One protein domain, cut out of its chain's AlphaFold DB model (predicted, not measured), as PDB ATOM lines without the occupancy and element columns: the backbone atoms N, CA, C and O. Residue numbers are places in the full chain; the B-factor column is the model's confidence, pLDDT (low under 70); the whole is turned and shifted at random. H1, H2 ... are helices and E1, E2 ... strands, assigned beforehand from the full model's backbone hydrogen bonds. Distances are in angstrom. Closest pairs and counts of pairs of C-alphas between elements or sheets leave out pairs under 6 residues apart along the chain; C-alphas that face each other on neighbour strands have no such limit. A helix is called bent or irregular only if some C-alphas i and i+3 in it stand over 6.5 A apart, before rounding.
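What this domain is: This is residues 136 to 295 of the 296 residues of an uncharacterized protein of Pseudoalteromonas luteoviolacea 2ta16 (UniProt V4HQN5). A long, twisted and curled wall of eight strands runs through the whole length, with a row of smaller parts along one side of it: the short hairpin E5 and E6 with H1 by the E1 to E4 half, then H2 and H3 side by side, then H4 by the E10 end. The first half of the wall is an up-and-down run of antiparallel strands, E1 to E4; from E7 on the chain winds in turns of strand and helix, E7, H2, E8, H3, E9, H4, E10. The printed part has 160 residues with ten named strands and four named helices, in the order E1 E2 E3 E4 H1 E5 E6 E7 H2 E8 H3 E9 H4 E10. The large sheet is mixed, in the order E1 E2 E3 E4 E7 E8 E9 E10, and the class is mixed, helices and strands. The whole is compact, with a radius of gyration of the C-alphas of 16.1 A and spans of 45 by 40 by 25 A.

How they stand to each other: The large sheet begins with a meander, each strand the antiparallel neighbour of the one before: E1 (residues 136 to 142), E2 (148 to 157), E3 (165 to 171) and E4 (177 to 183). N 139 and O 152 are 2.9 A apart between E1 and E2, N 151 and O 169 2.8 A between E2 and E3, and N 168 and O 180 2.9 A between E3 and E4. E4 is parallel to E7 (216 to 222), with N 181 and O 220 at 2.9 A. E8 (243 to 249), E9 (267 to 272) and E10 (293 to 295) follow, parallel, with N 221 and O 245 at 2.8 A, N 246 and O 269 at 2.8 A, and N 268 and O 293 at 2.8 A. The edge strands are E1 and E10. H1 (185 to 191) is on this sheet at a height of 7.6 A and runs across the strands, at 89 degrees to E2 on the local plane. Its closest C-alphas to E3 are those of Phe 185 and Gly 165, 4.3 A apart. E5 (201 to 205) and E6 (208 to 212) form an antiparallel hairpin, with N 203 and O 210 at 2.8 A; the closest C-alphas of H1 and E6 are those of Leu 186 and Gly 208, 5.7 A apart. H2 (226 to 238) and H3 (251 to 262) only graze the large sheet. They touch, the closest C-alphas being those of His 233 and Pro 256 at 4.7 A, and run the same way at a shallow tilt of 8 degrees. H4 (278 to 288) is on the sheet at a height of 7.9 A, and is close to H3 but not clearly touching, with the C-alphas of Lys 258 and Tyr 288 7.1 A apart. H2, H3 and H4 stand in three strand-helix-strand units, two parallel neighbour strands with a helix between, E7 H2 E8, E8 H3 E9 and E9 H4 E10, each with a right-handed crossover. In H4 every O i to N i+4 pair is within hydrogen-bond range; H2 has 7 of 9, H3 6 of 8, and H1 0 of 3, with 4 of 4 O i to N i+3 pairs.

Where its parts are: E1 begins at C-alpha 136 (-25.341, 31.294, -2.466). E2, the longest strand, measures 26.8 A, and E3 20.6 A. H2, the longest helix, measures 19.7 A and H3 18.4 A; both are irregular, with C-alphas 227 and 230 7.1 A apart in H2 and C-alphas 252 and 255 7.0 A apart in H3. H4 measures 15.4 A. E10 ends at C-alpha 295 (-0.076, 9.755, 3.889).

The domain as a whole: The C-alphas of Asn 145 and Asn 275, the two farthest apart, are 48.4 A from each other. The printed part has no cut and no long link. The mean pLDDT of the printed part is 83.8; it is under 70 at residue 146, residues 189 to 209, 212 to 213 and 274 to 276.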
ATOM      1  N   THR A 136     -25.677  32.678  -2.830       82.56
ATOM      2  CA  THR A 136     -25.341  31.294  -2.466       82.56
ATOM      3  C   THR A 136     -25.825  30.322  -3.527       82.56
ATOM      4  O   THR A 136     -26.969  30.440  -3.957       82.56
ATOM      5  N   SER A 137     -25.040  29.294  -3.819       86.25
ATOM      6  CA  SER A 137     -25.524  28.070  -4.457       86.25
ATOM      7  C   SER A 137     -25.629  26.966  -3.408       86.25
ATOM      8  O   SER A 137     -24.777  26.866  -2.521       86.25
ATOM      9  N   GLN A 138     -26.704  26.186  -3.454       86.06
ATOM     10  CA  GLN A 138     -26.959  25.078  -2.543       86.06
ATOM     11  C   GLN A 138     -27.440  23.868  -3.333       86.06
ATOM     12  O   GLN A 138     -28.302  23.999  -4.191       86.06
ATOM     13  N   THR A 139     -26.947  22.679  -3.015       88.25
ATOM     14  CA  THR A 139     -27.437  21.424  -3.602       88.25
ATOM     15  C   THR A 139     -27.777  20.444  -2.494       88.25
ATOM     16  O   THR A 139     -27.079  20.385  -1.487       88.25
ATOM     17  N   TYR A 140     -28.849  19.680  -2.665       85.19
ATOM     18  CA  TYR A 140     -29.302  18.643  -1.746       85.19
ATOM     19  C   TYR A 140     -29.578  17.374  -2.535       85.19
ATOM     20  O   TYR A 140     -30.311  17.446  -3.514       85.19
ATOM     21  N   GLU A 141     -29.104  16.221  -2.069       86.00
ATOM     22  CA  GLU A 141     -29.544  14.923  -2.596       86.00
ATOM     23  C   GLU A 141     -30.207  14.086  -1.510       86.00
ATOM     24  O   GLU A 141     -29.843  14.140  -0.330       86.00
ATOM     25  N   PHE A 142     -31.174  13.276  -1.926       80.88
ATOM     26  CA  PHE A 142     -31.993  12.441  -1.066       80.88
ATOM     27  C   PHE A 142     -31.917  10.977  -1.505       80.88
ATOM     28  O   PHE A 142     -31.933  10.656  -2.698       80.88
ATOM     29  N   CYS A 143     -31.878  10.071  -0.527       75.06
ATOM     30  CA  CYS A 143     -32.064   8.648  -0.783       75.06
ATOM     31  C   CYS A 143     -33.537   8.319  -1.062       75.06
ATOM     32  O   CYS A 143     -34.434   9.134  -0.844       75.06
ATOM     33  N   GLU A 144     -33.811   7.077  -1.463       70.38
ATOM     34  CA  GLU A 144     -35.169   6.592  -1.762       70.38
ATOM     35  C   GLU A 144     -36.156   6.739  -0.588       70.38
ATOM     36  O   GLU A 144     -37.359   6.872  -0.798       70.38
ATOM     37  N   ASN A 145     -35.658   6.757   0.653       70.69
ATOM     38  CA  ASN A 145     -36.474   6.959   1.855       70.69
ATOM     39  C   ASN A 145     -36.725   8.447   2.177       70.69
ATOM     40  O   ASN A 145     -37.374   8.759   3.175       70.69
ATOM     41  N   GLY A 146     -36.202   9.365   1.360       68.38
ATOM     42  CA  GLY A 146     -36.329  10.812   1.530       68.38
ATOM     43  C   GLY A 146     -35.374  11.423   2.560       68.38
ATOM     44  O   GLY A 146     -35.566  12.574   2.950       68.38
ATOM     45  N   HIS A 147     -34.363  10.685   3.030       74.06
ATOM     46  CA  HIS A 147     -33.319  11.251   3.891       74.06
ATOM     47  C   HIS A 147     -32.250  11.938   3.040       74.06
ATOM     48  O   HIS A 147     -31.835  11.394   2.021       74.06
ATOM     49  N   THR A 148     -31.788  13.108   3.477       76.06
ATOM     50  CA  THR A 148     -30.678  13.819   2.834       76.06
ATOM     51  C   THR A 148     -29.385  13.022   2.972       76.06
ATOM     52  O   THR A 148     -28.956  12.753   4.091       76.06
ATOM     53  N   VAL A 149     -28.783  12.663   1.840       84.56
ATOM     54  CA  VAL A 149     -27.499  11.948   1.757       84.56
ATOM     55  C   VAL A 149     -26.359  12.843   1.300       84.56
ATOM     56  O   VAL A 149     -25.202  12.520   1.540       84.56
ATOM     57  N   TYR A 150     -26.677  13.983   0.694       87.56
ATOM     58  CA  TYR A 150     -25.694  14.962   0.264       87.56
ATOM     59  C   TYR A 150     -26.229  16.371   0.467       87.56
ATOM     60  O   TYR A 150     -27.419  16.638   0.278       87.56
ATOM     61  N   TRP A 151     -25.331  17.271   0.836       87.50
ATOM     62  CA  TRP A 151     -25.555  18.700   0.793       87.50
ATOM     63  C   TRP A 151     -24.290  19.435   0.461       87.50
ATOM     64  O   TRP A 151     -23.214  19.110   0.959       87.50
ATOM     65  N   ASP A 152     -24.479  20.497  -0.290       89.56
ATOM     66  CA  ASP A 152     -23.452  21.428  -0.656       89.56
ATOM     67  C   ASP A 152     -23.970  22.847  -0.491       89.56
ATOM     68  O   ASP A 152     -25.120  23.131  -0.823       89.56
ATOM     69  N   VAL A 153     -23.123  23.734   0.018       88.00
ATOM     70  CA  VAL A 153     -23.381  25.168   0.026       88.00
ATOM     71  C   VAL A 153     -22.100  25.936  -0.258       88.00
ATOM     72  O   VAL A 153     -21.075  25.722   0.393       88.00
ATOM     73  N   ALA A 154     -22.185  26.882  -1.189       89.50
ATOM     74  CA  ALA A 154     -21.102  27.782  -1.550       89.50
ATOM     75  C   ALA A 154     -21.621  29.226  -1.652       89.50
ATOM     76  O   ALA A 154     -22.536  29.489  -2.438       89.50
ATOM     77  N   PRO A 155     -21.074  30.185  -0.884       86.88
ATOM     78  CA  PRO A 155     -21.288  31.599  -1.139       86.88
ATOM     79  C   PRO A 155     -20.604  32.008  -2.438       86.88
ATOM     80  O   PRO A 155     -19.476  31.589  -2.712       86.88
ATOM     81  N   PHE A 156     -21.275  32.853  -3.211       83.44
ATOM     82  CA  PHE A 156     -20.776  33.356  -4.480       83.44
ATOM     83  C   PHE A 156     -20.630  34.873  -4.426       83.44
ATOM     84  O   PHE A 156     -21.578  35.587  -4.095       83.44
ATOM     85  N   ASP A 157     -19.441  35.360  -4.766       81.44
ATOM     86  CA  ASP A 157     -19.178  36.783  -4.926       81.44
ATOM     87  C   ASP A 157     -19.314  37.149  -6.408       81.44
ATOM     88  O   ASP A 157     -18.499  36.752  -7.241       81.44
ATOM     89  N   HIS A 158     -20.360  37.913  -6.734       73.50
ATOM     90  CA  HIS A 158     -20.634  38.373  -8.098       73.50
ATOM     91  C   HIS A 158     -19.662  39.444  -8.593       73.50
ATOM     92  O   HIS A 158     -19.535  39.615  -9.802       73.50
ATOM     93  N   GLU A 159     -18.984  40.176  -7.705       79.00
ATOM     94  CA  GLU A 159     -17.941  41.122  -8.118       79.00
ATOM     95  C   GLU A 159     -16.666  40.384  -8.534       79.00
ATOM     96  O   GLU A 159     -15.953  40.831  -9.436       79.00
ATOM     97  N   LEU A 160     -16.384  39.251  -7.886       78.94
ATOM     98  CA  LEU A 160     -15.215  38.414  -8.162       78.94
ATOM     99  C   LEU A 160     -15.500  37.240  -9.113       78.94
ATOM    100  O   LEU A 160     -14.558  36.547  -9.494       78.94
ATOM    101  N   GLU A 161     -16.765  37.017  -9.475       80.62
ATOM    102  CA  GLU A 161     -17.252  35.888 -10.282       80.62
ATOM    103  C   GLU A 161     -16.740  34.520  -9.782       80.62
ATOM    104  O   GLU A 161     -16.363  33.646 -10.568       80.62
ATOM    105  N   GLN A 162     -16.691  34.320  -8.461       83.75
ATOM    106  CA  GLN A 162     -16.167  33.086  -7.872       83.75
ATOM    107  C   GLN A 162     -16.782  32.744  -6.509       83.75
ATOM    108  O   GLN A 162     -17.225  33.610  -5.756       83.75
ATOM    109  N   GLU A 163     -16.718  31.457  -6.159       86.19
ATOM    110  CA  GLU A 163     -17.039  30.960  -4.817       86.19
ATOM    111  C   GLU A 163     -16.018  31.471  -3.784       86.19
ATOM    112  O   GLU A 163     -14.806  31.360  -3.995       86.19
ATOM    113  N   THR A 164     -16.462  31.989  -2.639       87.50
ATOM    114  CA  THR A 164     -15.545  32.475  -1.581       87.50
ATOM    115  C   THR A 164     -15.310  31.450  -0.469       87.50
ATOM    116  O   THR A 164     -14.294  31.500   0.230       87.50
ATOM    117  N   GLY A 165     -16.203  30.468  -0.358       88.94
ATOM    118  CA  GLY A 165     -16.226  29.424   0.661       88.94
ATOM    119  C   GLY A 165     -17.062  28.234   0.205       88.94
ATOM    120  O   GLY A 165     -17.856  28.360  -0.724       88.94
ATOM    121  N   ARG A 166     -16.909  27.082   0.860       90.31
ATOM    122  CA  ARG A 166     -17.792  25.933   0.617       90.31
ATOM    123  C   ARG A 166     -17.852  24.991   1.807       90.31
ATOM    124  O   ARG A 166     -16.823  24.737   2.441       90.31
ATOM    125  N   ILE A 167     -19.041  24.455   2.066       88.88
ATOM    126  CA  ILE A 167     -19.263  23.317   2.960       88.88
ATOM    127  C   ILE A 167     -19.996  22.241   2.179       88.88
ATOM    128  O   ILE A 167     -21.044  22.503   1.594       88.88
ATOM    129  N   THR A 168     -19.464  21.027   2.230       89.75
ATOM    130  CA  THR A 168     -20.109  19.840   1.674       89.75
ATOM    131  C   THR A 168     -20.232  18.791   2.768       89.75
ATOM    132  O   THR A 168     -19.259  18.514   3.470       89.75
ATOM    133  N   CYS A 169     -21.409  18.195   2.909       88.81
ATOM    134  CA  CYS A 169     -21.665  17.083   3.815       88.81
ATOM    135  C   CYS A 169     -22.242  15.915   3.021       88.81
ATOM    136  O   CYS A 169     -23.258  16.068   2.347       88.81
ATOM    137  N   GLN A 170     -21.636  14.743   3.156       90.38
ATOM    138  CA  GLN A 170     -22.105  13.507   2.549       90.38
ATOM    139  C   GLN A 170     -22.306  12.455   3.636       90.38
ATOM    140  O   GLN A 170     -21.429  12.258   4.473       90.38
ATOM    141  N   SER A 171     -23.468  11.804   3.629       87.00
ATOM    142  CA  SER A 171     -23.738  10.649   4.480       87.00
ATOM    143  C   SER A 171     -23.160   9.401   3.842       87.00
ATOM    144  O   SER A 171     -23.452   9.094   2.686       87.00
ATOM    145  N   ASP A 172     -22.394   8.666   4.631       83.56
ATOM    146  CA  ASP A 172     -21.891   7.347   4.290       83.56
ATOM    147  C   ASP A 172     -22.935   6.264   4.636       83.56
ATOM    148  O   ASP A 172     -23.922   6.515   5.341       83.56
ATOM    149  N   ASP A 173     -22.729   5.041   4.133       80.88
ATOM    150  CA  ASP A 173     -23.644   3.897   4.317       80.88
ATOM    151  C   ASP A 173     -23.859   3.514   5.795       80.88
ATOM    152  O   ASP A 173     -24.858   2.881   6.142       80.88
ATOM    153  N   ASP A 174     -22.911   3.863   6.666       81.56
ATOM    154  CA  ASP A 174     -22.947   3.597   8.106       81.56
ATOM    155  C   ASP A 174     -23.509   4.768   8.933       81.56
ATOM    156  O   ASP A 174     -23.367   4.773  10.158       81.56
ATOM    157  N   GLU A 175     -24.155   5.734   8.270       76.38
ATOM    158  CA  GLU A 175     -24.716   6.967   8.847       76.38
ATOM    159  C   GLU A 175     -23.662   7.940   9.410       76.38
ATOM    160  O   GLU A 175     -24.017   8.957  10.016       76.38
ATOM    161  N   SER A 176     -22.366   7.672   9.213       84.31
ATOM    162  CA  SER A 176     -21.327   8.668   9.469       84.31
ATOM    163  C   SER A 176     -21.328   9.745   8.383       84.31
ATOM    164  O   SER A 176     -21.886   9.563   7.300       84.31
ATOM    165  N   LEU A 177     -20.748  10.908   8.695       86.56
ATOM    166  CA  LEU A 177     -20.595  11.979   7.721       86.56
ATOM    167  C   LEU A 177     -19.149  12.149   7.281       86.56
ATOM    168  O   LEU A 177     -18.227  12.279   8.097       86.56
ATOM    169  N   THR A 178     -19.010  12.305   5.975       90.88
ATOM    170  CA  THR A 178     -17.870  12.940   5.340       90.88
ATOM    171  C   THR A 178     -18.161  14.431   5.176       90.88
ATOM    172  O   THR A 178     -19.151  14.821   4.559       90.88
ATOM    173  N   VAL A 179     -17.296  15.280   5.735       90.75
ATOM    174  CA  VAL A 179     -17.419  16.741   5.667       90.75
ATOM    175  C   VAL A 179     -16.237  17.326   4.907       90.75
ATOM    176  O   VAL A 179     -15.086  16.995   5.183       90.75
ATOM    177  N   THR A 180     -16.512  18.232   3.976       92.38
ATOM    178  CA  THR A 180     -15.497  19.030   3.285       92.38
ATOM    179  C   THR A 180     -15.704  20.497   3.611       92.38
ATOM    180  O   THR A 180     -16.796  21.029   3.427       92.38
ATOM    181  N   LEU A 181     -14.644  21.152   4.077       91.12
ATOM    182  CA  LEU A 181     -14.578  22.595   4.264       91.12
ATOM    183  C   LEU A 181     -13.525  23.145   3.303       91.12
ATOM    184  O   LEU A 181     -12.410  22.617   3.232       91.12
ATOM    185  N   SER A 182     -13.854  24.209   2.573       89.56
ATOM    186  CA  SER A 182     -12.870  24.867   1.713       89.56
ATOM    187  C   SER A 182     -12.981  26.386   1.696       89.56
ATOM    188  O   SER A 182     -14.064  26.942   1.909       89.56
ATOM    189  N   ARG A 183     -11.839  27.045   1.439       88.69
ATOM    190  CA  ARG A 183     -11.695  28.511   1.406       88.69
ATOM    191  C   ARG A 183     -12.281  29.159   2.673       88.69
ATOM    192  O   ARG A 183     -12.143  28.604   3.766       88.69
ATOM    193  N   SER A 184     -12.918  30.327   2.563       84.38
ATOM    194  CA  SER A 184     -13.578  30.999   3.689       84.38
ATOM    195  C   SER A 184     -14.966  30.404   3.930       84.38
ATOM    196  O   SER A 184     -15.993  31.022   3.668       84.38
ATOM    197  N   PHE A 185     -15.027  29.183   4.464       79.38
ATOM    198  CA  PHE A 185     -16.307  28.581   4.869       79.38
ATOM    199  C   PHE A 185     -17.014  29.378   5.985       79.38
ATOM    200  O   PHE A 185     -18.197  29.165   6.244       79.38
ATOM    201  N   LEU A 186     -16.316  30.319   6.635       75.88
ATOM    202  CA  LEU A 186     -16.919  31.286   7.550       75.88
ATOM    203  C   LEU A 186     -17.893  32.232   6.847       75.88
ATOM    204  O   LEU A 186     -18.837  32.684   7.481       75.88
ATOM    205  N   ASP A 187     -17.737  32.484   5.547       73.44
ATOM    206  CA  ASP A 187     -18.651  33.355   4.803       73.44
ATOM    207  C   ASP A 187     -20.080  32.784   4.793       73.44
ATOM    208  O   ASP A 187     -21.053  33.529   4.737       73.44
ATOM    209  N   ILE A 188     -20.232  31.463   4.957       72.56
ATOM    210  CA  ILE A 188     -21.532  30.782   5.051       72.56
ATOM    211  C   ILE A 188     -22.293  31.183   6.324       72.56
ATOM    212  O   ILE A 188     -23.524  31.220   6.311       72.56
ATOM    213  N   VAL A 189     -21.598  31.571   7.402       67.44
ATOM    214  CA  VAL A 189     -22.224  32.108   8.630       67.44
ATOM    215  C   VAL A 189     -23.071  33.342   8.320       67.44
ATOM    216  O   VAL A 189     -24.159  33.501   8.877       67.44
ATOM    217  N   ALA A 190     -22.624  34.190   7.388       65.62
ATOM    218  CA  ALA A 190     -23.372  35.376   6.977       65.62
ATOM    219  C   ALA A 190     -24.715  35.028   6.304       65.62
ATOM    220  O   ALA A 190     -25.635  35.846   6.298       65.62
ATOM    221  N   PHE A 191     -24.851  33.800   5.794       65.31
ATOM    222  CA  PHE A 191     -26.032  33.302   5.089       65.31
ATOM    223  C   PHE A 191     -26.809  32.247   5.883       65.31
ATOM    224  O   PHE A 191     -27.707  31.610   5.337       65.31
ATOM    225  N   GLN A 192     -26.532  32.085   7.181       64.62
ATOM    226  CA  GLN A 192     -27.145  31.053   8.029       64.62
ATOM    227  C   GLN A 192     -28.686  31.057   8.045       64.62
ATOM    228  O   GLN A 192     -29.295  30.021   8.277       64.62
ATOM    229  N   GLU A 193     -29.333  32.205   7.809       63.28
ATOM    230  CA  GLU A 193     -30.801  32.301   7.750       63.28
ATOM    231  C   GLU A 193     -31.379  31.770   6.426       63.28
ATOM    232  O   GLU A 193     -32.567  31.464   6.345       63.28
ATOM    233  N   GLN A 194     -30.547  31.676   5.386       62.50
ATOM    234  CA  GLN A 194     -30.906  31.273   4.019       62.50
ATOM    235  C   GLN A 194     -30.445  29.847   3.689       62.50
ATOM    236  O   GLN A 194     -30.837  29.279   2.671       62.50
ATOM    237  N   VAL A 195     -29.603  29.277   4.546       62.03
ATOM    238  CA  VAL A 195     -28.972  27.974   4.382       62.03
ATOM    239  C   VAL A 195     -29.554  27.051   5.445       62.03
ATOM    240  O   VAL A 195     -29.477  27.350   6.631       62.03
ATOM    241  N   VAL A 196     -30.185  25.944   5.047       62.12
ATOM    242  CA  VAL A 196     -30.813  25.013   5.995       62.12
ATOM    243  C   VAL A 196     -30.418  23.593   5.642       62.12
ATOM    244  O   VAL A 196     -30.969  23.021   4.708       62.12
ATOM    245  N   PHE A 197     -29.541  22.975   6.435       64.75
ATOM    246  CA  PHE A 197     -29.336  21.538   6.300       64.75
ATOM    247  C   PHE A 197     -30.489  20.771   6.992       64.75
ATOM    248  O   PHE A 197     -30.673  20.898   8.206       64.75
ATOM    249  N   PRO A 198     -31.270  19.951   6.262       57.06
ATOM    250  CA  PRO A 198     -32.504  19.329   6.756       57.06
ATOM    251  C   PRO A 198     -32.344  18.451   8.006       57.06
ATOM    252  O   PRO A 198     -33.271  18.377   8.822       57.06
ATOM    253  N   SER A 199     -31.189  17.787   8.134       56.72
ATOM    254  CA  SER A 199     -30.969  16.649   9.046       56.72
ATOM    255  C   SER A 199     -29.761  16.800   9.989       56.72
ATOM    256  O   SER A 199     -29.414  15.862  10.691       56.72
ATOM    257  N   ILE A 200     -29.132  17.973  10.030       63.56
ATOM    258  CA  ILE A 200     -27.926  18.316  10.793       63.56
ATOM    259  C   ILE A 200     -28.269  19.585  11.537       63.56
ATOM    260  O   ILE A 200     -28.559  20.622  10.941       63.56
ATOM    261  N   GLN A 201     -28.229  19.496  12.857       64.31
ATOM    262  CA  GLN A 201     -28.265  20.691  13.671       64.31
ATOM    263  C   GLN A 201     -26.868  21.290  13.663       64.31
ATOM    264  O   GLN A 201     -25.890  20.622  14.002       64.31
ATOM    265  N   TYR A 202     -26.772  22.556  13.286       66.06
ATOM    266  CA  TYR A 202     -25.561  23.325  13.488       66.06
ATOM    267  C   TYR A 202     -25.880  24.644  14.186       66.06
ATOM    268  O   TYR A 202     -26.991  25.165  14.098       66.06
ATOM    269  N   LEU A 203     -24.901  25.166  14.916       64.75
ATOM    270  CA  LEU A 203     -24.947  26.485  15.527       64.75
ATOM    271  C   LEU A 203     -23.947  27.359  14.800       64.75
ATOM    272  O   LEU A 203     -22.748  27.077  14.808       64.75
ATOM    273  N   SER A 204     -24.448  28.436  14.215       62.09
ATOM    274  CA  SER A 204     -23.581  29.514  13.785       62.09
ATOM    275  C   SER A 204     -23.041  30.242  15.012       62.09
ATOM    276  O   SER A 204     -23.788  30.624  15.913       62.09
ATOM    277  N   LEU A 205     -21.733  30.415  15.044       63.12
ATOM    278  CA  LEU A 205     -20.991  31.187  16.026       63.12
ATOM    279  C   LEU A 205     -20.442  32.432  15.332       63.12
ATOM    280  O   LEU A 205     -20.308  32.437  14.109       63.12
ATOM    281  N   ASP A 206     -20.063  33.450  16.107       57.28
ATOM    282  CA  ASP A 206     -19.509  34.705  15.576       57.28
ATOM    283  C   ASP A 206     -18.321  34.475  14.616       57.28
ATOM    284  O   ASP A 206     -18.102  35.284  13.722       57.28
ATOM    285  N   ASN A 207     -17.614  33.341  14.750       58.09
ATOM    286  CA  ASN A 207     -16.493  32.930  13.899       58.09
ATOM    287  C   ASN A 207     -16.553  31.439  13.482       58.09
ATOM    288  O   ASN A 207     -15.511  30.790  13.404       58.09
ATOM    289  N   GLY A 208     -17.734  30.835  13.273       61.12
ATOM    290  CA  GLY A 208     -17.764  29.419  12.869       61.12
ATOM    291  C   GLY A 208     -19.119  28.724  12.801       61.12
ATOM    292  O   GLY A 208     -20.157  29.324  13.045       61.12
ATOM    293  N   ILE A 209     -19.096  27.424  12.486       65.75
ATOM    294  CA  ILE A 209     -20.279  26.554  12.366       65.75
ATOM    295  C   ILE A 209     -20.086  25.288  13.205       65.75
ATOM    296  O   ILE A 209     -19.375  24.371  12.820       65.75
ATOM    297  N   LYS A 210     -20.711  25.185  14.373       71.25
ATOM    298  CA  LYS A 210     -20.606  23.969  15.191       71.25
ATOM    299  C   LYS A 210     -21.671  22.956  14.787       71.25
ATOM    300  O   LYS A 210     -22.847  23.255  14.925       71.25
ATOM    301  N   PHE A 211     -21.275  21.753  14.383       72.75
ATOM    302  CA  PHE A 211     -22.190  20.631  14.130       72.75
ATOM    303  C   PHE A 211     -22.573  19.905  15.438       72.75
ATOM    304  O   PHE A 211     -21.726  19.739  16.321       72.75
ATOM    305  N   PHE A 212     -23.832  19.470  15.569       68.62
ATOM    306  CA  PHE A 212     -24.373  18.762  16.740       68.62
ATOM    307  C   PHE A 212     -24.967  17.410  16.365       68.62
ATOM    308  O   PHE A 212     -25.587  17.277  15.316       68.62
ATOM    309  N   ASP A 213     -24.832  16.445  17.280       66.31
ATOM    310  CA  ASP A 213     -25.457  15.118  17.199       66.31
ATOM    311  C   ASP A 213     -25.124  14.345  15.914       66.31
ATOM    312  O   ASP A 213     -25.925  13.567  15.402       66.31
ATOM    313  N   ILE A 214     -23.910  14.559  15.404       72.00
ATOM    314  CA  ILE A 214     -23.398  13.976  14.167       72.00
ATOM    315  C   ILE A 214     -22.027  13.389  14.434       72.00
ATOM    316  O   ILE A 214     -21.205  14.006  15.110       72.00
ATOM    317  N   ASN A 215     -21.769  12.224  13.852       78.94
ATOM    318  CA  ASN A 215     -20.443  11.640  13.841       78.94
ATOM    319  C   ASN A 215     -19.738  11.969  12.518       78.94
ATOM    320  O   ASN A 215     -20.036  11.365  11.489       78.94
ATOM    321  N   ILE A 216     -18.821  12.938  12.548       86.31
ATOM    322  CA  ILE A 216     -17.941  13.237  11.412       86.31
ATOM    323  C   ILE A 216     -16.775  12.253  11.464       86.31
ATOM    324  O   ILE A 216     -15.895  12.397  12.310       86.31
ATOM    325  N   ASP A 217     -16.760  11.264  10.575       89.56
ATOM    326  CA  ASP A 217     -15.681  10.271  10.511       89.56
ATOM    327  C   ASP A 217     -14.506  10.770   9.656       89.56
ATOM    328  O   ASP A 217     -13.341  10.494   9.972       89.56
ATOM    329  N   THR A 218     -14.821  11.542   8.616       93.56
ATOM    330  CA  THR A 218     -13.899  11.961   7.558       93.56
ATOM    331  C   THR A 218     -14.016  13.470   7.354       93.56
ATOM    332  O   THR A 218     -15.111  13.985   7.126       93.56
ATOM    333  N   LEU A 219     -12.892  14.184   7.419       94.38
ATOM    334  CA  LEU A 219     -12.836  15.632   7.214       94.38
ATOM    335  C   LEU A 219     -11.821  16.003   6.129       94.38
ATOM    336  O   LEU A 219     -10.639  15.689   6.256       94.38
ATOM    337  N   TYR A 220     -12.265  16.730   5.109       95.56
ATOM    338  CA  TYR A 220     -11.410  17.341   4.093       95.56
ATOM    339  C   TYR A 220     -11.306  18.848   4.333       95.56
ATOM    340  O   TYR A 220     -12.314  19.541   4.453       95.56
ATOM    341  N   LEU A 221     -10.078  19.357   4.391       93.56
ATOM    342  CA  LEU A 221      -9.752  20.759   4.644       93.56
ATOM    343  C   LEU A 221      -8.921  21.280   3.476       93.56
ATOM    344  O   LEU A 221      -7.776  20.870   3.312       93.56
ATOM    345  N   THR A 222      -9.493  22.154   2.648       91.06
ATOM    346  CA  THR A 222      -8.845  22.607   1.404       91.06
ATOM    347  C   THR A 222      -8.719  24.124   1.363       91.06
ATOM    348  O   THR A 222      -9.730  24.822   1.418       91.06
ATOM    349  N   GLN A 223      -7.499  24.653   1.215       87.25
ATOM    350  CA  GLN A 223      -7.256  26.105   1.108       87.25
ATOM    351  C   GLN A 223      -7.833  26.895   2.297       87.25
ATOM    352  O   GLN A 223      -8.448  27.947   2.119       87.25
ATOM    353  N   ILE A 224      -7.687  26.366   3.514       88.31
ATOM    354  CA  ILE A 224      -8.260  26.970   4.719       88.31
ATOM    355  C   ILE A 224      -7.443  28.207   5.136       88.31
ATOM    356  O   ILE A 224      -6.255  28.068   5.431       88.31
ATOM    357  N   PRO A 225      -8.046  29.410   5.206       86.50
ATOM    358  CA  PRO A 225      -7.357  30.608   5.679       86.50
ATOM    359  C   PRO A 225      -7.007  30.520   7.169       86.50
ATOM    360  O   PRO A 225      -7.750  29.936   7.956       86.50
ATOM    361  N   GLU A 226      -5.935  31.196   7.590       85.12
ATOM    362  CA  GLU A 226      -5.461  31.189   8.986       85.12
ATOM    363  C   GLU A 226      -6.543  31.618   9.994       85.12
ATOM    364  O   GLU A 226      -6.666  31.030  11.068       85.12
ATOM    365  N   GLN A 227      -7.403  32.576   9.629       84.94
ATOM    366  CA  GLN A 227      -8.515  33.032  10.475       84.94
ATOM    367  C   GLN A 227      -9.534  31.927  10.824       84.94
ATOM    368  O   GLN A 227     -10.295  32.073  11.774       84.94
ATOM    369  N   CYS A 228      -9.546  30.824  10.074       84.88
ATOM    370  CA  CYS A 228     -10.436  29.687  10.295       84.88
ATOM    371  C   CYS A 228      -9.819  28.619  11.218       84.88
ATOM    372  O   CYS A 228     -10.490  27.650  11.572       84.88
ATOM    373  N   MET A 229      -8.550  28.757  11.614       86.81
ATOM    374  CA  MET A 229      -7.822  27.714  12.349       86.81
ATOM    375  C   MET A 229      -8.360  27.471  13.760       86.81
ATOM    376  O   MET A 229      -8.402  26.325  14.205       86.81
ATOM    377  N   GLU A 230      -8.817  28.519  14.452       85.19
ATOM    378  CA  GLU A 230      -9.466  28.389  15.766       85.19
ATOM    379  C   GLU A 230     -10.730  27.527  15.669       85.19
ATOM    380  O   GLU A 230     -10.954  26.634  16.485       85.19
ATOM    381  N   PHE A 231     -11.502  27.714  14.599       83.38
ATOM    382  CA  PHE A 231     -12.679  26.903  14.341       83.38
ATOM    383  C   PHE A 231     -12.324  25.433  14.091       83.38
ATOM    384  O   PHE A 231     -12.963  24.539  14.649       83.38
ATOM    385  N   VAL A 232     -11.305  25.160  13.272       88.62
ATOM    386  CA  VAL A 232     -10.901  23.770  13.010       88.62
ATOM    387  C   VAL A 232     -10.385  23.099  14.284       88.62
ATOM    388  O   VAL A 232     -10.692  21.935  14.546       88.62
ATOM    389  N   HIS A 233      -9.660  23.839  15.121       89.81
ATOM    390  CA  HIS A 233      -9.248  23.360  16.433       89.81
ATOM    391  C   HIS A 233     -10.455  22.980  17.308       89.81
ATOM    392  O   HIS A 233     -10.479  21.895  17.892       89.81
ATOM    393  N   ASP A 234     -11.486  23.824  17.361       85.25
ATOM    394  CA  ASP A 234     -12.721  23.530  18.092       85.25
ATOM    395  C   ASP A 234     -13.484  22.337  17.512       85.25
ATOM    396  O   ASP A 234     -14.008  21.513  18.269       85.25
ATOM    397  N   LEU A 235     -13.517  22.199  16.185       87.00
ATOM    398  CA  LEU A 235     -14.097  21.042  15.514       87.00
ATOM    399  C   LEU A 235     -13.397  19.757  15.977       87.00
ATOM    400  O   LEU A 235     -14.060  18.838  16.459       87.00
ATOM    401  N   PHE A 236     -12.062  19.723  15.953       91.31
ATOM    402  CA  PHE A 236     -11.286  18.595  16.473       91.31
ATOM    403  C   PHE A 236     -11.465  18.368  17.971       91.31
ATOM    404  O   PHE A 236     -11.443  17.226  18.421       91.31
ATOM    405  N   ALA A 237     -11.667  19.418  18.765       89.19
ATOM    406  CA  ALA A 237     -11.869  19.287  20.203       89.19
ATOM    407  C   ALA A 237     -13.218  18.652  20.570       89.19
ATOM    408  O   ALA A 237     -13.334  18.067  21.655       89.19
ATOM    409  N   ASN A 238     -14.223  18.781  19.699       85.06
ATOM    410  CA  ASN A 238     -15.607  18.387  19.963       85.06
ATOM    411  C   ASN A 238     -16.084  17.178  19.142       85.06
ATOM    412  O   ASN A 238     -17.146  16.651  19.460       85.06
ATOM    413  N   GLN A 239     -15.336  16.738  18.125       85.12
ATOM    414  CA  GLN A 239     -15.742  15.668  17.208       85.12
ATOM    415  C   GLN A 239     -14.767  14.484  17.222       85.12
ATOM    416  O   GLN A 239     -13.575  14.638  17.491       85.12
ATOM    417  N   HIS A 240     -15.277  13.289  16.919       88.38
ATOM    418  CA  HIS A 240     -14.504  12.045  16.847       88.38
ATOM    419  C   HIS A 240     -14.080  11.723  15.408       88.38
ATOM    420  O   HIS A 240     -14.499  10.727  14.827       88.38
ATOM    421  N   ILE A 241     -13.212  12.566  14.853       92.75
ATOM    422  CA  ILE A 241     -12.775  12.462  13.456       92.75
ATOM    423  C   ILE A 241     -11.682  11.403  13.326       92.75
ATOM    424  O   ILE A 241     -10.642  11.500  13.976       92.75
ATOM    425  N   LYS A 242     -11.909  10.383  12.491       94.38
ATOM    426  CA  LYS A 242     -10.983   9.253  12.298       94.38
ATOM    427  C   LYS A 242      -9.982   9.507  11.178       94.38
ATOM    428  O   LYS A 242      -8.849   9.024  11.275       94.38
ATOM    429  N   TYR A 243     -10.397  10.244  10.151       96.88
ATOM    430  CA  TYR A 243      -9.594  10.583   8.984       96.88
ATOM    431  C   TYR A 243      -9.642  12.079   8.687       96.88
ATOM    432  O   TYR A 243     -10.718  12.673   8.629       96.88
ATOM    433  N   VAL A 244      -8.473  12.673   8.456       97.31
ATOM    434  CA  VAL A 244      -8.347  14.072   8.041       97.31
ATOM    435  C   VAL A 244      -7.480  14.157   6.793       97.31
ATOM    436  O   VAL A 244      -6.379  13.614   6.776       97.31
ATOM    437  N   HIS A 245      -7.960  14.878   5.785       96.94
ATOM    438  CA  HIS A 245      -7.176  15.324   4.639       96.94
ATOM    439  C   HIS A 245      -6.957  16.837   4.718       96.94
ATOM    440  O   HIS A 245      -7.919  17.580   4.920       96.94
ATOM    441  N   ILE A 246      -5.719  17.297   4.537       95.00
ATOM    442  CA  ILE A 246      -5.360  18.721   4.555       95.00
ATOM    443  C   ILE A 246      -4.624  19.080   3.268       95.00
ATOM    444  O   ILE A 246      -3.509  18.611   3.043       95.00
ATOM    445  N   ASP A 247      -5.217  19.960   2.467       92.56
ATOM    446  CA  ASP A 247      -4.557  20.609   1.338       92.56
ATOM    447  C   ASP A 247      -4.087  22.008   1.750       92.56
ATOM    448  O   ASP A 247      -4.896  22.869   2.117       92.56
ATOM    449  N   GLY A 248      -2.770  22.211   1.729       88.12
ATOM    450  CA  GLY A 248      -2.117  23.423   2.215       88.12
ATOM    451  C   GLY A 248      -1.532  23.289   3.628       88.12
ATOM    452  O   GLY A 248      -1.642  24.199   4.453       88.12
ATOM    453  N   PHE A 249      -0.943  22.135   3.947       90.50
ATOM    454  CA  PHE A 249      -0.375  21.855   5.266       90.50
ATOM    455  C   PHE A 249       0.817  22.770   5.613       90.50
ATOM    456  O   PHE A 249       1.664  23.061   4.766       90.50
ATOM    457  N   CYS A 250       0.881  23.187   6.881       89.12
ATOM    458  CA  CYS A 250       1.878  24.078   7.486       89.12
ATOM    459  C   CYS A 250       1.902  23.926   9.026       89.12
ATOM    460  O   CYS A 250       1.058  23.240   9.609       89.12
ATOM    461  N   ASP A 251       2.822  24.610   9.712       89.06
ATOM    462  CA  ASP A 251       3.015  24.493  11.171       89.06
ATOM    463  C   ASP A 251       1.774  24.835  12.014       89.06
ATOM    464  O   ASP A 251       1.611  24.321  13.125       89.06
ATOM    465  N   ALA A 252       0.868  25.674  11.496       89.12
ATOM    466  CA  ALA A 252      -0.359  26.061  12.195       89.12
ATOM    467  C   ALA A 252      -1.276  24.860  12.503       89.12
ATOM    468  O   ALA A 252      -2.085  24.912  13.430       89.12
ATOM    469  N   TRP A 253      -1.130  23.755  11.764       91.69
ATOM    470  CA  TRP A 253      -1.937  22.545  11.920       91.69
ATOM    471  C   TRP A 253      -1.480  21.624  13.053       91.69
ATOM    472  O   TRP A 253      -2.240  20.751  13.474       91.69
ATOM    473  N   LEU A 254      -0.267  21.803  13.582       92.31
ATOM    474  CA  LEU A 254       0.328  20.857  14.530       92.31
ATOM    475  C   LEU A 254      -0.446  20.767  15.854       92.31
ATOM    476  O   LEU A 254      -0.722  19.667  16.334       92.31
ATOM    477  N   GLU A 255      -0.832  21.899  16.444       93.94
ATOM    478  CA  GLU A 255      -1.618  21.900  17.686       93.94
ATOM    479  C   GLU A 255      -3.046  21.348  17.490       93.94
ATOM    480  O   GLU A 255      -3.420  20.433  18.231       93.94
ATOM    481  N   PRO A 256      -3.822  21.779  16.470       94.38
ATOM    482  CA  PRO A 256      -5.106  21.153  16.141       94.38
ATOM    483  C   PRO A 256      -5.019  19.629  15.961       94.38
ATOM    484  O   PRO A 256      -5.868  18.896  16.471       94.38
ATOM    485  N   LEU A 257      -3.966  19.127  15.307       95.56
ATOM    486  CA  LEU A 257      -3.774  17.688  15.101       95.56
ATOM    487  C   LEU A 257      -3.521  16.912  16.397       95.56
ATOM    488  O   LEU A 257      -4.010  15.790  16.531       95.56
ATOM    489  N   LYS A 258      -2.810  17.489  17.377       96.31
ATOM    490  CA  LYS A 258      -2.674  16.862  18.706       96.31
ATOM    491  C   LYS A 258      -4.037  16.666  19.350       96.31
ATOM    492  O   LYS A 258      -4.315  15.595  19.886       96.31
ATOM    493  N   VAL A 259      -4.894  17.683  19.272       95.75
ATOM    494  CA  VAL A 259      -6.253  17.604  19.811       95.75
ATOM    495  C   VAL A 259      -7.049  16.521  19.089       95.75
ATOM    496  O   VAL A 259      -7.570  15.626  19.758       95.75
ATOM    497  N   ALA A 260      -7.054  16.522  17.754       95.19
ATOM    498  CA  ALA A 260      -7.729  15.502  16.951       95.19
ATOM    499  C   ALA A 260      -7.276  14.077  17.318       95.19
ATOM    500  O   ALA A 260      -8.094  13.178  17.522       95.19
ATOM    501  N   TYR A 261      -5.969  13.872  17.495       96.69
ATOM    502  CA  TYR A 261      -5.395  12.588  17.897       96.69
ATOM    503  C   TYR A 261      -5.875  12.123  19.270       96.69
ATOM    504  O   TYR A 261      -6.303  10.979  19.416       96.69
ATOM    505  N   THR A 262      -5.926  13.015  20.267       95.19
ATOM    506  CA  THR A 262      -6.492  12.664  21.586       95.19
ATOM    507  C   THR A 262      -7.982  12.313  21.533       95.19
ATOM    508  O   THR A 262      -8.494  11.659  22.444       95.19
ATOM    509  N   ARG A 263      -8.680  12.714  20.463       93.25
ATOM    510  CA  ARG A 263     -10.081  12.373  20.187       93.25
ATOM    511  C   ARG A 263     -10.257  11.158  19.276       93.25
ATOM    512  O   ARG A 263     -11.393  10.733  19.080       93.25
ATOM    513  N   GLY A 264      -9.173  10.542  18.810       93.31
ATOM    514  CA  GLY A 264      -9.219   9.288  18.061       93.31
ATOM    515  C   GLY A 264      -8.919   9.403  16.568       93.31
ATOM    516  O   GLY A 264      -9.256   8.463  15.846       93.31
ATOM    517  N   LEU A 265      -8.277  10.486  16.114       96.75
ATOM    518  CA  LEU A 265      -7.704  10.559  14.767       96.75
ATOM    519  C   LEU A 265      -6.730   9.398  14.542       96.75
ATOM    520  O   LEU A 265      -5.795   9.205  15.319       96.75
ATOM    521  N   LYS A 266      -6.949   8.633  13.470       96.69
ATOM    522  CA  LYS A 266      -6.135   7.456  13.123       96.69
ATOM    523  C   LYS A 266      -5.313   7.650  11.867       96.69
ATOM    524  O   LYS A 266      -4.268   7.019  11.730       96.69
ATOM    525  N   LYS A 267      -5.791   8.494  10.958       97.88
ATOM    526  CA  LYS A 267      -5.180   8.674   9.654       97.88
ATOM    527  C   LYS A 267      -5.217  10.134   9.223       97.88
ATOM    528  O   LYS A 267      -6.243  10.797   9.343       97.88
ATOM    529  N   LEU A 268      -4.082  10.600   8.728       97.44
ATOM    530  CA  LEU A 268      -3.850  11.947   8.242       97.44
ATOM    531  C   LEU A 268      -3.279  11.865   6.824       97.44
ATOM    532  O   LEU A 268      -2.284  11.183   6.605       97.44
ATOM    533  N   ASP A 269      -3.898  12.556   5.880       96.94
ATOM    534  CA  ASP A 269      -3.415  12.735   4.511       96.94
ATOM    535  C   ASP A 269      -3.115  14.219   4.285       96.94
ATOM    536  O   ASP A 269      -3.949  15.069   4.601       96.94
ATOM    537  N   VAL A 270      -1.917  14.559   3.815       94.62
ATOM    538  CA  VAL A 270      -1.486  15.959   3.705       94.62
ATOM    539  C   VAL A 270      -0.879  16.275   2.351       94.62
ATOM    540  O   VAL A 270      -0.046  15.541   1.831       94.62
ATOM    541  N   ARG A 271      -1.224  17.451   1.827       91.94
ATOM    542  CA  ARG A 271      -0.506  18.114   0.739       91.94
ATOM    543  C   ARG A 271       0.103  19.404   1.263       91.94
ATOM    544  O   ARG A 271      -0.581  20.223   1.872       91.94
ATOM    545  N   PHE A 272       1.399  19.573   1.047       87.25
ATOM    546  CA  PHE A 272       2.157  20.715   1.557       87.25
ATOM    547  C   PHE A 272       2.057  21.908   0.599       87.25
ATOM    548  O   PHE A 272       2.319  21.741  -0.591       87.25
ATOM    549  N   ASP A 273       1.759  23.107   1.118       71.31
ATOM    550  CA  ASP A 273       1.841  24.359   0.336       71.31
ATOM    551  C   ASP A 273       3.213  25.041   0.479       71.31
ATOM    552  O   ASP A 273       3.715  25.654  -0.463       71.31
ATOM    553  N   CYS A 274       3.842  24.975   1.665       63.84
ATOM    554  CA  CYS A 274       5.101  25.684   1.928       63.84
ATOM    555  C   CYS A 274       5.855  25.242   3.203       63.84
ATOM    556  O   CYS A 274       5.264  24.736   4.151       63.84
ATOM    557  N   ASN A 275       7.169  25.528   3.196       60.69
ATOM    558  CA  ASN A 275       8.201  25.549   4.256       60.69
ATOM    559  C   ASN A 275       8.407  24.340   5.178       60.69
ATOM    560  O   ASN A 275       9.554  24.108   5.550       60.69
ATOM    561  N   MET A 276       7.370  23.590   5.530       69.75
ATOM    562  CA  MET A 276       7.517  22.377   6.321       69.75
ATOM    563  C   MET A 276       7.820  21.217   5.378       69.75
ATOM    564  O   MET A 276       7.083  20.978   4.417       69.75
ATOM    565  N   ASP A 277       8.919  20.510   5.622       77.19
ATOM    566  CA  ASP A 277       9.218  19.300   4.869       77.19
ATOM    567  C   ASP A 277       8.583  18.064   5.529       77.19
ATOM    568  O   ASP A 277       8.202  18.043   6.702       77.19
ATOM    569  N   SER A 278       8.449  17.000   4.740       85.94
ATOM    570  CA  SER A 278       7.910  15.715   5.196       85.94
ATOM    571  C   SER A 278       8.623  15.174   6.446       85.94
ATOM    572  O   SER A 278       7.990  14.516   7.276       85.94
ATOM    573  N   ALA A 279       9.920  15.457   6.618       89.31
ATOM    574  CA  ALA A 279      10.701  14.931   7.729       89.31
ATOM    575  C   ALA A 279      10.316  15.593   9.056       89.31
ATOM    576  O   ALA A 279      10.235  14.901  10.074       89.31
ATOM    577  N   GLU A 280      10.027  16.894   9.053       90.12
ATOM    578  CA  GLU A 280       9.552  17.610  10.240       90.12
ATOM    579  C   GLU A 280       8.194  17.074  10.717       90.12
ATOM    580  O   GLU A 280       8.022  16.810  11.912       90.12
ATOM    581  N   LEU A 281       7.255  16.812   9.797       92.00
ATOM    582  CA  LEU A 281       5.958  16.218  10.142       92.00
ATOM    583  C   LEU A 281       6.118  14.804  10.713       92.00
ATOM    584  O   LEU A 281       5.467  14.452  11.698       92.00
ATOM    585  N   LEU A 282       6.994  13.986  10.125       93.12
ATOM    586  CA  LEU A 282       7.252  12.630  10.611       93.12
ATOM    587  C   LEU A 282       7.920  12.633  11.994       93.12
ATOM    588  O   LEU A 282       7.519  11.859  12.860       93.12
ATOM    589  N   ALA A 283       8.873  13.536  12.243       93.62
ATOM    590  CA  ALA A 283       9.494  13.696  13.559       93.62
ATOM    591  C   ALA A 283       8.481  14.153  14.621       93.62
ATOM    592  O   ALA A 283       8.481  13.659  15.756       93.62
ATOM    593  N   PHE A 284       7.587  15.072  14.248       94.69
ATOM    594  CA  PHE A 284       6.479  15.499  15.091       94.69
ATOM    595  C   PHE A 284       5.528  14.339  15.406       94.69
ATOM    596  O   PHE A 284       5.221  14.103  16.577       94.69
ATOM    597  N   ARG A 285       5.113  13.576  14.386       95.50
ATOM    598  CA  ARG A 285       4.292  12.370  14.544       95.50
ATOM    599  C   ARG A 285       4.944  11.389  15.510       95.50
ATOM    600  O   ARG A 285       4.310  10.990  16.475       95.50
ATOM    601  N   ASP A 286       6.208  11.037  15.304       95.44
ATOM    602  CA  ASP A 286       6.903  10.050  16.143       95.44
ATOM    603  C   ASP A 286       6.983  10.473  17.612       95.44
ATOM    604  O   ASP A 286       6.991   9.635  18.513       95.44
ATOM    605  N   THR A 287       7.021  11.783  17.855       96.31
ATOM    606  CA  THR A 287       7.104  12.347  19.203       96.31
ATOM    607  C   THR A 287       5.735  12.454  19.876       96.31
ATOM    608  O   THR A 287       5.615  12.159  21.067       96.31
ATOM    609  N   TYR A 288       4.711  12.906  19.149       96.69
ATOM    610  CA  TYR A 288       3.432  13.320  19.736       96.69
ATOM    611  C   TYR A 288       2.239  12.455  19.317       96.69
ATOM    612  O   TYR A 288       1.278  12.361  20.079       96.69
ATOM    613  N   LEU A 289       2.296  11.828  18.141       96.62
ATOM    614  CA  LEU A 289       1.200  11.101  17.488       96.62
ATOM    615  C   LEU A 289       1.672   9.711  16.985       96.62
ATOM    616  O   LEU A 289       1.505   9.402  15.805       96.62
ATOM    617  N   PRO A 290       2.308   8.876  17.832       93.06
ATOM    618  CA  PRO A 290       3.135   7.747  17.384       93.06
ATOM    619  C   PRO A 290       2.390   6.659  16.594       93.06
ATOM    620  O   PRO A 290       3.023   5.954  15.812       93.06
ATOM    621  N   ASP A 291       1.068   6.534  16.762       94.56
ATOM    622  CA  ASP A 291       0.240   5.538  16.064       94.56
ATOM    623  C   ASP A 291      -0.564   6.132  14.890       94.56
ATOM    624  O   ASP A 291      -1.385   5.440  14.286       94.56
ATOM    625  N   LEU A 292      -0.363   7.416  14.570       96.88
ATOM    626  CA  LEU A 292      -1.061   8.079  13.472       96.88
ATOM    627  C   LEU A 292      -0.495   7.622  12.119       96.88
ATOM    628  O   LEU A 292       0.685   7.823  11.822       96.88
ATOM    629  N   GLU A 293      -1.344   7.056  11.261       97.50
ATOM    630  CA  GLU A 293      -0.996   6.799   9.861       97.50
ATOM    631  C   GLU A 293      -0.910   8.135   9.115       97.50
ATOM    632  O   GLU A 293      -1.874   8.897   9.108       97.50
ATOM    633  N   VAL A 294       0.232   8.419   8.482       95.12
ATOM    634  CA  VAL A 294       0.436   9.639   7.687       95.12
ATOM    635  C   VAL A 294       0.653   9.259   6.226       95.12
ATOM    636  O   VAL A 294       1.568   8.492   5.919       95.12
ATOM    637  N   ILE A 295      -0.184   9.807   5.348       93.50
ATOM    638  CA  ILE A 295      -0.076   9.755   3.889       93.50
ATOM    639  C   ILE A 295       0.331  11.143   3.385       93.50
ATOM    640  O   ILE A 295      -0.050  12.157   3.971       93.50
TER     641      ILE A 295